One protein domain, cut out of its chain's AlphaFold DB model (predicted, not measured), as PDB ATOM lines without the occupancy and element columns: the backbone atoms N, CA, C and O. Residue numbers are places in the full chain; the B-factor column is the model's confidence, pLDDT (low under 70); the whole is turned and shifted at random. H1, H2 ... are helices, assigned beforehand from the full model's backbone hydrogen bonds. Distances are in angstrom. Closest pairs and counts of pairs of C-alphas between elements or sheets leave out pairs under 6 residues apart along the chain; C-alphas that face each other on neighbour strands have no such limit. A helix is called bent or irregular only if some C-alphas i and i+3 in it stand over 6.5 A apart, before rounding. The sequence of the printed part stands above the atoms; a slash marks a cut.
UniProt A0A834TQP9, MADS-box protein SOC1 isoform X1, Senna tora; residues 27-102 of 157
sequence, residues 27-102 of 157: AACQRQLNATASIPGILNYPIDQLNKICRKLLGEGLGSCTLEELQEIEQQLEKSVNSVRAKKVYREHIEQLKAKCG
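This is residues 27 to 102 of the 157 residues of the protein "MADS-box protein SOC1 isoform X1" of Senna tora (UniProt A0A834TQP9). The model is an open, angular shape, a wide V of helices: one long straight helix, H3, is the longer arm, and the shorter helix H2 is the other arm, its last residues coming up beside H3 near the H3 residues 73 to 77. A third helix, H1, stands by itself beyond the far end of H2, and most of H3 sticks out into open space, with residues 78 to 102 free of the rest. The printed part has 76 residues with three named helices, in the order H1, H2, H3 along the chain, and no named strand; the class is all helix. The whole is extended, with a radius of gyration of the C-alphas of 20.5 A, and it is flat, spanning 56 by 43 by 18 A.

The first helix, H1, residues 27 to 37, touches no helix. A short link of 6 residues joins it to H2, residues 44 to 57, and the two helices are apart, with no C-alpha of the one within 8 A of the other. A short link of 9 residues, in which residues 62 to 64 are a helical run too short to bear a name, joins H2 to H3, residues 67 to 100. H2 and H3 only just touch, with 3 pairs of C-alphas within 8 A. The closest C-alphas of the two are those of Leu 57 and Ile 73, 6.2 A apart. H2 touches H3 with residues 56 to 57 alone, and H3 touches H2 with residues 73 to 77 alone. Their lines are about perpendicular, at 81 degrees, and their centres are 22.4 A apart. H1 and H3 are apart. The helices form no hairpin. In H1 and H2 every backbone O of residue i is within hydrogen-bond range of the N of residue i+4, for each such pair inside the helix; in H3 this holds for 29 of 30 pairs.

H1 begins at C-alpha 27, at (2.930, 11.810, 28.054), and runs from Ala 27 to Ala 37, 15.2 A from first to last C-alpha, mostly toward larger y and smaller z. H2 runs from Asn 44 to Leu 57, 19.8 A, mostly toward smaller x, from C-alpha 44 at (-3.047, 31.401, 15.057) to C-alpha 57 at (-22.064, 35.090, 11.202). H3, the longest helix with 34 residues, runs from Leu 67 to Lys 100, 49.7 A, mostly toward larger z. It ends with C-alpha 100 at (-42.047, 36.537, 44.228). None of the three helices is bent or irregular.

The two C-alphas farthest apart are those of Ile 39 and Lys 100, 56.1 A, and the first and last printed C-alphas, those of Ala 27 and Gly 102, are 51.7 A apart. Two stretches stand free: residues 27 to 51, of which 27 to 37 belong to H1 and 44 to 51 to H2, and residues 78 to 102, of which 78 to 100 belong to H3. The printed part has no cut, and neither of its two links is long or tight. The mean pLDDT of the printed part is 87.3; it is 69 over H1, 91 over H2 and 93 over H3. Confidence is low, under 70, at residues 28 to 29, residue 32, residues 36 to 38, residue 40 and residue 102.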
ATOM      1  N   ALA A  27       1.647  11.133  28.296       71.12
ATOM      2  CA  ALA A  27       2.930  11.810  28.054       71.12
ATOM      3  C   ALA A  27       3.219  12.064  26.558       71.12
ATOM      4  O   ALA A  27       3.976  12.967  26.216       71.12
ATOM      5  N   ALA A  28       2.618  11.281  25.657       65.19
ATOM      6  CA  ALA A  28       2.626  11.528  24.216       65.19
ATOM      7  C   ALA A  28       1.807  12.770  23.814       65.19
ATOM      8  O   ALA A  28       2.291  13.602  23.058       65.19
ATOM      9  N   CYS A  29       0.605  12.934  24.365       63.56
ATOM     10  CA  CYS A  29      -0.282  14.066  24.114       63.56
ATOM     11  C   CYS A  29       0.278  15.371  24.709       63.56
ATOM     12  O   CYS A  29       0.251  16.403  24.046       63.56
ATOM     13  N   GLN A  30       0.905  15.318  25.892       74.31
ATOM     14  CA  GLN A  30       1.599  16.481  26.461       74.31
ATOM     15  C   GLN A  30       2.823  16.891  25.625       74.31
ATOM     16  O   GLN A  30       3.024  18.076  25.367       74.31
ATOM     17  N   ARG A  31       3.631  15.922  25.165       70.50
ATOM     18  CA  ARG A  31       4.756  16.191  24.251       70.50
ATOM     19  C   ARG A  31       4.273  16.799  22.936       70.50
ATOM     20  O   ARG A  31       4.874  17.764  22.479       70.50
ATOM     21  N   GLN A  32       3.177  16.283  22.380       69.94
ATOM     22  CA  GLN A  32       2.556  16.806  21.164       69.94
ATOM     23  C   GLN A  32       2.072  18.252  21.355       69.94
ATOM     24  O   GLN A  32       2.388  19.098  20.528       69.94
ATOM     25  N   LEU A  33       1.355  18.546  22.446       70.12
ATOM     26  CA  LEU A  33       0.855  19.889  22.768       70.12
ATOM     27  C   LEU A  33       1.989  20.896  22.978       70.12
ATOM     28  O   LEU A  33       1.932  22.008  22.462       70.12
ATOM     29  N   ASN A  34       3.042  20.507  23.698       70.50
ATOM     30  CA  ASN A  34       4.200  21.375  23.909       70.50
ATOM     31  C   ASN A  34       4.965  21.608  22.593       70.50
ATOM     32  O   ASN A  34       5.400  22.727  22.325       70.50
ATOM     33  N   ALA A  35       5.096  20.576  21.750       70.31
ATOM     34  CA  ALA A  35       5.729  20.684  20.437       70.31
ATOM     35  C   ALA A  35       4.940  21.599  19.489       70.31
ATOM     36  O   ALA A  35       5.542  22.425  18.810       70.31
ATOM     37  N   THR A  36       3.605  21.516  19.466       66.75
ATOM     38  CA  THR A  36       2.767  22.393  18.630       66.75
ATOM     39  C   THR A  36       2.673  23.816  19.179       66.75
ATOM     40  O   THR A  36       2.661  24.759  18.391       66.75
ATOM     41  N   ALA A  37       2.683  23.996  20.503       65.56
ATOM     42  CA  ALA A  37       2.738  25.312  21.143       65.56
ATOM     43  C   ALA A  37       4.077  26.028  20.903       65.56
ATOM     44  O   ALA A  37       4.125  27.257  20.897       65.56
ATOM     45  N   SER A  38       5.156  25.270  20.677       65.19
ATOM     46  CA  SER A  38       6.476  25.811  20.350       65.19
ATOM     47  C   SER A  38       6.610  26.275  18.894       65.19
ATOM     48  O   SER A  38       7.589  26.957  18.592       65.19
ATOM     49  N   ILE A  39       5.683  25.923  17.991       71.38
ATOM     50  CA  ILE A  39       5.730  26.340  16.582       71.38
ATOM     51  C   ILE A  39       4.946  27.655  16.437       71.38
ATOM     52  O   ILE A  39       3.711  27.648  16.528       71.38
ATOM     53  N   PRO A  40       5.621  28.798  16.200       69.25
ATOM     54  CA  PRO A  40       4.951  30.082  16.044       69.25
ATOM     55  C   PRO A  40       3.941  30.020  14.893       69.25
ATOM     56  O   PRO A  40       4.265  29.584  13.794       69.25
ATOM     57  N   GLY A  41       2.705  30.455  15.139       70.12
ATOM     58  CA  GLY A  41       1.666  30.548  14.108       70.12
ATOM     59  C   GLY A  41       0.750  29.329  13.958       70.12
ATOM     60  O   GLY A  41      -0.354  29.504  13.444       70.12
ATOM     61  N   ILE A  42       1.101  28.141  14.477       79.00
ATOM     62  CA  ILE A  42       0.194  26.974  14.405       79.00
ATOM     63  C   ILE A  42      -1.115  27.226  15.156       79.00
ATOM     64  O   ILE A  42      -2.178  26.873  14.659       79.00
ATOM     65  N   LEU A  43      -1.064  27.877  16.320       80.00
ATOM     66  CA  LEU A  43      -2.269  28.223  17.081       80.00
ATOM     67  C   LEU A  43      -3.056  29.385  16.458       80.00
ATOM     68  O   LEU A  43      -4.267  29.464  16.645       80.00
ATOM     69  N   ASN A  44      -2.395  30.254  15.689       79.88
ATOM     70  CA  ASN A  44      -3.047  31.401  15.057       79.88
ATOM     71  C   ASN A  44      -3.975  30.962  13.923       79.88
ATOM     72  O   ASN A  44      -5.058  31.512  13.792       79.88
ATOM     73  N   TYR A  45      -3.620  29.924  13.163       85.19
ATOM     74  CA  TYR A  45      -4.455  29.466  12.052       85.19
ATOM     75  C   TYR A  45      -5.876  29.022  12.484       85.19
ATOM     76  O   TYR A  45      -6.842  29.537  11.921       85.19
ATOM     77  N   PRO A  46      -6.071  28.152  13.500       87.75
ATOM     78  CA  PRO A  46      -7.404  27.832  14.022       87.75
ATOM     79  C   PRO A  46      -8.167  29.053  14.545       87.75
ATOM     80  O   PRO A  46      -9.376  29.159  14.346       87.75
ATOM     81  N   ILE A  47      -7.461  29.988  15.187       88.12
ATOM     82  CA  ILE A  47      -8.034  31.250  15.672       88.12
ATOM     83  C   ILE A  47      -8.528  32.096  14.495       88.12
ATOM     84  O   ILE A  47      -9.636  32.628  14.537       88.12
ATOM     85  N   ASP A  48      -7.736  32.208  13.435       91.06
ATOM     86  CA  ASP A  48      -8.066  32.987  12.246       91.06
ATOM     87  C   ASP A  48      -9.256  32.383  11.496       91.06
ATOM     88  O   ASP A  48     -10.145  33.120  11.060       91.06
ATOM     89  N   GLN A  49      -9.323  31.050  11.404       92.44
ATOM     90  CA  GLN A  49     -10.481  30.340  10.853       92.44
ATOM     91  C   GLN A  49     -11.742  30.613  11.679       92.44
ATOM     92  O   GLN A  49     -12.772  30.992  11.117       92.44
ATOM     93  N   LEU A  50     -11.655  30.505  13.009       92.25
ATOM     94  CA  LEU A  50     -12.778  30.790  13.900       92.25
ATOM     95  C   LEU A  50     -13.245  32.244  13.756       92.25
ATOM     96  O   LEU A  50     -14.427  32.494  13.541       92.25
ATOM     97  N   ASN A  51     -12.319  33.201  13.782       93.38
ATOM     98  CA  ASN A  51     -12.625  34.621  13.605       93.38
ATOM     99  C   ASN A  51     -13.229  34.919  12.228       93.38
ATOM    100  O   ASN A  51     -14.098  35.783  12.103       93.38
ATOM    101  N   LYS A  52     -12.784  34.228  11.173       93.31
ATOM    102  CA  LYS A  52     -13.374  34.344   9.832       93.31
ATOM    103  C   LYS A  52     -14.832  33.883   9.833       93.31
ATOM    104  O   LYS A  52     -15.674  34.592   9.287       93.31
ATOM    105  N   ILE A  53     -15.133  32.753  10.471       92.81
ATOM    106  CA  ILE A  53     -16.506  32.249  10.610       92.81
ATOM    107  C   ILE A  53     -17.351  33.210  11.460       92.81
ATOM    108  O   ILE A  53     -18.451  33.568  11.052       92.81
ATOM    109  N   CYS A  54     -16.829  33.702  12.588       94.06
ATOM    110  CA  CYS A  54     -17.531  34.671  13.433       94.06
ATOM    111  C   CYS A  54     -17.890  35.954  12.675       94.06
ATOM    112  O   CYS A  54     -19.026  36.404  12.766       94.06
ATOM    113  N   ARG A  55     -16.960  36.519  11.893       96.12
ATOM    114  CA  ARG A  55     -17.230  37.695  11.048       96.12
ATOM    115  C   ARG A  55     -18.371  37.442  10.064       96.12
ATOM    116  O   ARG A  55     -19.303  38.236  10.015       96.12
ATOM    117  N   LYS A  56     -18.354  36.298   9.368       96.38
ATOM    118  CA  LYS A  56     -19.447  35.897   8.465       96.38
ATOM    119  C   LYS A  56     -20.796  35.814   9.200       96.38
ATOM    120  O   LYS A  56     -21.776  36.377   8.729       96.38
ATOM    121  N   LEU A  57     -20.843  35.182  10.379       95.50
ATOM    122  CA  LEU A  57     -22.064  35.090  11.202       95.50
ATOM    123  C   LEU A  57     -22.558  36.452  11.722       95.50
ATOM    124  O   LEU A  57     -23.744  36.611  11.990       95.50
ATOM    125  N   LEU A  58     -21.663  37.432  11.862       96.06
ATOM    126  CA  LEU A  58     -21.984  38.815  12.234       96.06
ATOM    127  C   LEU A  58     -22.381  39.689  11.031       96.06
ATOM    128  O   LEU A  58     -22.643  40.877  11.198       96.06
ATOM    129  N   GLY A  59     -22.443  39.114   9.827       94.88
ATOM    130  CA  GLY A  59     -22.797  39.828   8.600       94.88
ATOM    131  C   GLY A  59     -21.625  40.543   7.921       94.88
ATOM    132  O   GLY A  59     -21.830  41.287   6.964       94.88
ATOM    133  N   GLU A  60     -20.390  40.328   8.374       96.12
ATOM    134  CA  GLU A  60     -19.196  40.926   7.781       96.12
ATOM    135  C   GLU A  60     -18.621  40.047   6.658       96.12
ATOM    136  O   GLU A  60     -18.510  38.827   6.783       96.12
ATOM    137  N   GLY A  61     -18.172  40.669   5.562       92.56
ATOM    138  CA  GLY A  61     -17.419  39.972   4.509       92.56
ATOM    139  C   GLY A  61     -18.235  38.986   3.661       92.56
ATOM    140  O   GLY A  61     -17.658  38.101   3.035       92.56
ATOM    141  N   LEU A  62     -19.560  39.140   3.613       94.44
ATOM    142  CA  LEU A  62     -20.456  38.254   2.858       94.44
ATOM    143  C   LEU A  62     -20.341  38.393   1.331       94.44
ATOM    144  O   LEU A  62     -20.777  37.507   0.609       94.44
ATOM    145  N   GLY A  63     -19.721  39.463   0.819       94.06
ATOM    146  CA  GLY A  63     -19.564  39.681  -0.627       94.06
ATOM    147  C   GLY A  63     -18.715  38.622  -1.347       94.06
ATOM    148  O   GLY A  63     -18.767  38.536  -2.567       94.06
ATOM    149  N   SER A  64     -17.946  37.816  -0.606       93.44
ATOM    150  CA  SER A  64     -17.186  36.677  -1.144       93.44
ATOM    151  C   SER A  64     -17.863  35.318  -0.926       93.44
ATOM    152  O   SER A  64     -17.255  34.296  -1.230       93.44
ATOM    153  N   CYS A  65     -19.052  35.285  -0.320       94.62
ATOM    154  CA  CYS A  65     -19.765  34.043  -0.035       94.62
ATOM    155  C   CYS A  65     -20.538  33.546  -1.255       94.62
ATOM    156  O   CYS A  65     -21.092  34.341  -2.012       94.62
ATOM    157  N   THR A  66     -20.595  32.224  -1.426       97.25
ATOM    158  CA  THR A  66     -21.511  31.614  -2.399       97.25
ATOM    159  C   THR A  66     -22.938  31.613  -1.853       97.25
ATOM    160  O   THR A  66     -23.165  31.871  -0.666       97.25
ATOM    161  N   LEU A  67     -23.912  31.313  -2.713       97.44
ATOM    162  CA  LEU A  67     -25.312  31.210  -2.307       97.44
ATOM    163  C   LEU A  67     -25.504  30.137  -1.225       97.44
ATOM    164  O   LEU A  67     -26.190  30.375  -0.235       97.44
ATOM    165  N   GLU A  68     -24.852  28.989  -1.385       97.69
ATOM    166  CA  GLU A  68     -24.916  27.868  -0.447       97.69
ATOM    167  C   GLU A  68     -24.310  28.244   0.909       97.69
ATOM    168  O   GLU A  68     -24.921  27.983   1.946       97.69
ATOM    169  N   GLU A  69     -23.146  28.911   0.915       96.88
ATOM    170  CA  GLU A  69     -22.537  29.408   2.157       96.88
ATOM    171  C   GLU A  69     -23.468  30.392   2.878       96.88
ATOM    172  O   GLU A  69     -23.593  30.351   4.104       96.88
ATOM    173  N   LEU A  70     -24.131  31.282   2.134       97.50
ATOM    174  CA  LEU A  70     -25.045  32.267   2.705       97.50
ATOM    175  C   LEU A  70     -26.296  31.602   3.300       97.50
ATOM    176  O   LEU A  70     -26.717  31.958   4.401       97.50
ATOM    177  N   GLN A  71     -26.839  30.594   2.616       97.94
ATOM    178  CA  GLN A  71     -27.974  29.808   3.097       97.94
ATOM    179  C   GLN A  71     -27.619  28.989   4.350       97.94
ATOM    180  O   GLN A  71     -28.458  28.791   5.233       97.94
ATOM    181  N   GLU A  72     -26.383  28.497   4.466       97.31
ATOM    182  CA  GLU A  72     -25.920  27.826   5.684       97.31
ATOM    183  C   GLU A  72     -25.813  28.807   6.863       97.31
ATOM    184  O   GLU A  72     -26.265  28.496   7.970       97.31
ATOM    185  N   ILE A  73     -25.271  30.006   6.622       97.12
ATOM    186  CA  ILE A  73     -25.187  31.084   7.619       97.12
ATOM    187  C   ILE A  73     -26.583  31.456   8.134       97.12
ATOM    188  O   ILE A  73     -26.787  31.533   9.347       97.12
ATOM    189  N   GLU A  74     -27.550  31.638   7.233       97.56
ATOM    190  CA  GLU A  74     -28.941  31.939   7.586       97.56
ATOM    191  C   GLU A  74     -29.539  30.855   8.494       97.56
ATOM    192  O   GLU A  74     -30.014  31.152   9.593       97.56
ATOM    193  N   GLN A  75     -29.430  29.587   8.092       98.06
ATOM    194  CA  GLN A  75     -29.936  28.462   8.880       98.06
ATOM    195  C   GLN A  75     -29.263  28.358  10.256       98.06
ATOM    196  O   GLN A  75     -29.917  28.007  11.245       98.06
ATOM    197  N   GLN A  76     -27.957  28.634  10.358       97.69
ATOM    198  CA  GLN A  76     -27.262  28.646  11.648       97.69
ATOM    199  C   GLN A  76     -27.777  29.766  12.559       97.69
ATOM    200  O   GLN A  76     -28.011  29.530  13.753       97.69
ATOM    201  N   LEU A  77     -27.984  30.964  12.013       97.69
ATOM    202  CA  LEU A  77     -28.511  32.101  12.763       97.69
ATOM    203  C   LEU A  77     -29.944  31.851  13.229       97.69
ATOM    204  O   LEU A  77     -30.239  32.062  14.406       97.69
ATOM    205  N   GLU A  78     -30.808  31.333  12.359       98.12
ATOM    206  CA  GLU A  78     -32.190  30.996  12.700       98.12
ATOM    207  C   GLU A  78     -32.248  29.999  13.869       98.12
ATOM    208  O   GLU A  78     -32.889  30.260  14.898       98.12
ATOM    209  N   LYS A  79     -31.502  28.889  13.767       97.88
ATOM    210  CA  LYS A  79     -31.413  27.869  14.826       97.88
ATOM    211  C   LYS A  79     -30.906  28.463  16.141       97.88
ATOM    212  O   LYS A  79     -31.467  28.186  17.207       97.88
ATOM    213  N   SER A  80     -29.858  29.283  16.079       96.56
ATOM    214  CA  SER A  80     -29.255  29.914  17.257       96.56
ATOM    215  C   SER A  80     -30.220  30.886  17.940       96.56
ATOM    216  O   SER A  80     -30.448  30.789  19.148       96.56
ATOM    217  N   VAL A  81     -30.867  31.769  17.175       96.88
ATOM    218  CA  VAL A  81     -31.837  32.745  17.695       96.88
ATOM    219  C   VAL A  81     -33.035  32.043  18.324       96.88
ATOM    220  O   VAL A  81     -33.469  32.440  19.411       96.88
ATOM    221  N   ASN A  82     -33.541  30.982  17.696       96.94
ATOM    222  CA  ASN A  82     -34.619  30.186  18.269       96.94
ATOM    223  C   ASN A  82     -34.197  29.560  19.616       96.94
ATOM    224  O   ASN A  82     -34.902  29.698  20.618       96.94
ATOM    225  N   SER A  83     -32.994  28.974  19.685       95.94
ATOM    226  CA  SER A  83     -32.438  28.413  20.929       95.94
ATOM    227  C   SER A  83     -32.286  29.466  22.035       95.94
ATOM    228  O   SER A  83     -32.662  29.231  23.189       95.94
ATOM    229  N   VAL A  84     -31.760  30.647  21.698       96.00
ATOM    230  CA  VAL A  84     -31.585  31.759  22.643       96.00
ATOM    231  C   VAL A  84     -32.933  32.247  23.163       96.00
ATOM    232  O   VAL A  84     -33.083  32.435  24.374       96.00
ATOM    233  N   ARG A  85     -33.919  32.421  22.277       95.62
ATOM    234  CA  ARG A  85     -35.265  32.883  22.632       95.62
ATOM    235  C   ARG A  85     -35.965  31.896  23.557       95.62
ATOM    236  O   ARG A  85     -36.427  32.307  24.618       95.62
ATOM    237  N   ALA A  86     -35.953  30.607  23.213       91.31
ATOM    238  CA  ALA A  86     -36.523  29.557  24.052       91.31
ATOM    239  C   ALA A  86     -35.915  29.585  25.463       91.31
ATOM    240  O   ALA A  86     -36.635  29.635  26.456       91.31
ATOM    241  N   LYS A  87     -34.581  29.658  25.570       91.75
ATOM    242  CA  LYS A  87     -33.887  29.732  26.867       91.75
ATOM    243  C   LYS A  87     -34.180  31.021  27.639       91.75
ATOM    244  O   LYS A  87     -34.182  30.992  28.868       91.75
ATOM    245  N   LYS A  88     -34.364  32.154  26.955       92.25
ATOM    246  CA  LYS A  88     -34.613  33.456  27.590       92.25
ATOM    247  C   LYS A  88     -35.966  33.483  28.304       92.25
ATOM    248  O   LYS A  88     -36.002  33.885  29.460       92.25
ATOM    249  N   VAL A  89     -37.010  32.947  27.671       86.94
ATOM    250  CA  VAL A  89     -38.359  32.853  28.259       86.94
ATOM    251  C   VAL A  89     -38.324  32.094  29.592       86.94
ATOM    252  O   VAL A  89     -38.822  32.584  30.602       86.94
ATOM    253  N   TYR A  90     -37.645  30.943  29.651       82.12
ATOM    254  CA  TYR A  90     -37.537  30.179  30.901       82.12
ATOM    255  C   TYR A  90     -36.749  30.909  31.992       82.12
ATOM    256  O   TYR A  90     -37.154  30.878  33.153       82.12
ATOM    257  N   ARG A  91     -35.640  31.578  31.645       87.56
ATOM    258  CA  ARG A  91     -34.866  32.350  32.632       87.56
ATOM    259  C   ARG A  91     -35.691  33.483  33.231       87.56
ATOM    260  O   ARG A  91     -35.679  33.635  34.446       87.56
ATOM    261  N   GLU A  92     -36.438  34.213  32.410       88.56
ATOM    262  CA  GLU A  92     -37.306  35.301  32.872       88.56
ATOM    263  C   GLU A  92     -38.403  34.786  33.812       88.56
ATOM    264  O   GLU A  92     -38.625  35.366  34.874       88.56
ATOM    265  N   HIS A  93     -39.036  33.653  33.493       86.25
ATOM    266  CA  HIS A  93     -40.007  33.032  34.398       86.25
ATOM    267  C   HIS A  93     -39.374  32.583  35.724       86.25
ATOM    268  O   HIS A  93     -39.956  32.809  36.787       86.25
ATOM    269  N   ILE A  94     -38.173  31.997  35.691       87.31
ATOM    270  CA  ILE A  94     -37.433  31.615  36.905       87.31
ATOM    271  C   ILE A  94     -37.090  32.853  37.746       87.31
ATOM    272  O   ILE A  94     -37.251  32.828  38.964       87.31
ATOM    273  N   GLU A  95     -36.632  33.938  37.123       89.62
ATOM    274  CA  GLU A  95     -36.311  35.195  37.810       89.62
ATOM    275  C   GLU A  95     -37.555  35.841  38.437       89.62
ATOM    276  O   GLU A  95     -37.512  36.238  39.603       89.62
ATOM    277  N   GLN A  96     -38.689  35.863  37.730       87.75
ATOM    278  CA  GLN A  96     -39.967  36.349  38.267       87.75
ATOM    279  C   GLN A  96     -40.442  35.528  39.473       87.75
ATOM    280  O   GLN A  96     -40.906  36.093  40.466       87.75
ATOM    281  N   LEU A  97     -40.323  34.199  39.410       87.25
ATOM    282  CA  LEU A  97     -40.680  33.317  40.524       87.25
ATOM    283  C   LEU A  97     -39.749  33.516  41.727       87.25
ATOM    284  O   LEU A  97     -40.230  33.596  42.856       87.25
ATOM    285  N   LYS A  98     -38.439  33.675  41.502       88.25
ATOM    286  CA  LYS A  98     -37.472  33.997  42.567       88.25
ATOM    287  C   LYS A  98     -37.782  35.330  43.243       88.25
ATOM    288  O   LYS A  98     -37.727  35.402  44.468       88.25
ATOM    289  N   ALA A  99     -38.151  36.354  42.469       86.12
ATOM    290  CA  ALA A  99     -38.549  37.653  43.005       86.12
ATOM    291  C   ALA A  99     -39.815  37.554  43.873       86.12
ATOM    292  O   ALA A  99     -39.858  38.136  44.954       86.12
ATOM    293  N   LYS A 100     -40.817  36.770  43.448       84.12
ATOM    294  CA  LYS A 100     -42.047  36.537  44.228       84.12
ATOM    295  C   LYS A 100     -41.819  35.698  45.489       84.12
ATOM    296  O   LYS A 100     -42.477  35.933  46.492       84.12
ATOM    297  N   CYS A 101     -40.905  34.731  45.441       80.25
ATOM    298  CA  CYS A 101     -40.599  33.841  46.563       80.25
ATOM    299  C   CYS A 101     -39.548  34.428  47.534       80.25
ATOM    300  O   CYS A 101     -39.180  33.785  48.510       80.25
ATOM    301  N   GLY A 102     -39.001  35.623  47.262       69.62
ATOM    302  CA  GLY A 102     -37.942  36.231  48.082       69.62
ATOM    303  C   GLY A 102     -36.604  35.474  48.061       69.62
ATOM    304  O   GLY A 102     -35.685  35.817  48.801       69.62
TER     305      GLY A 102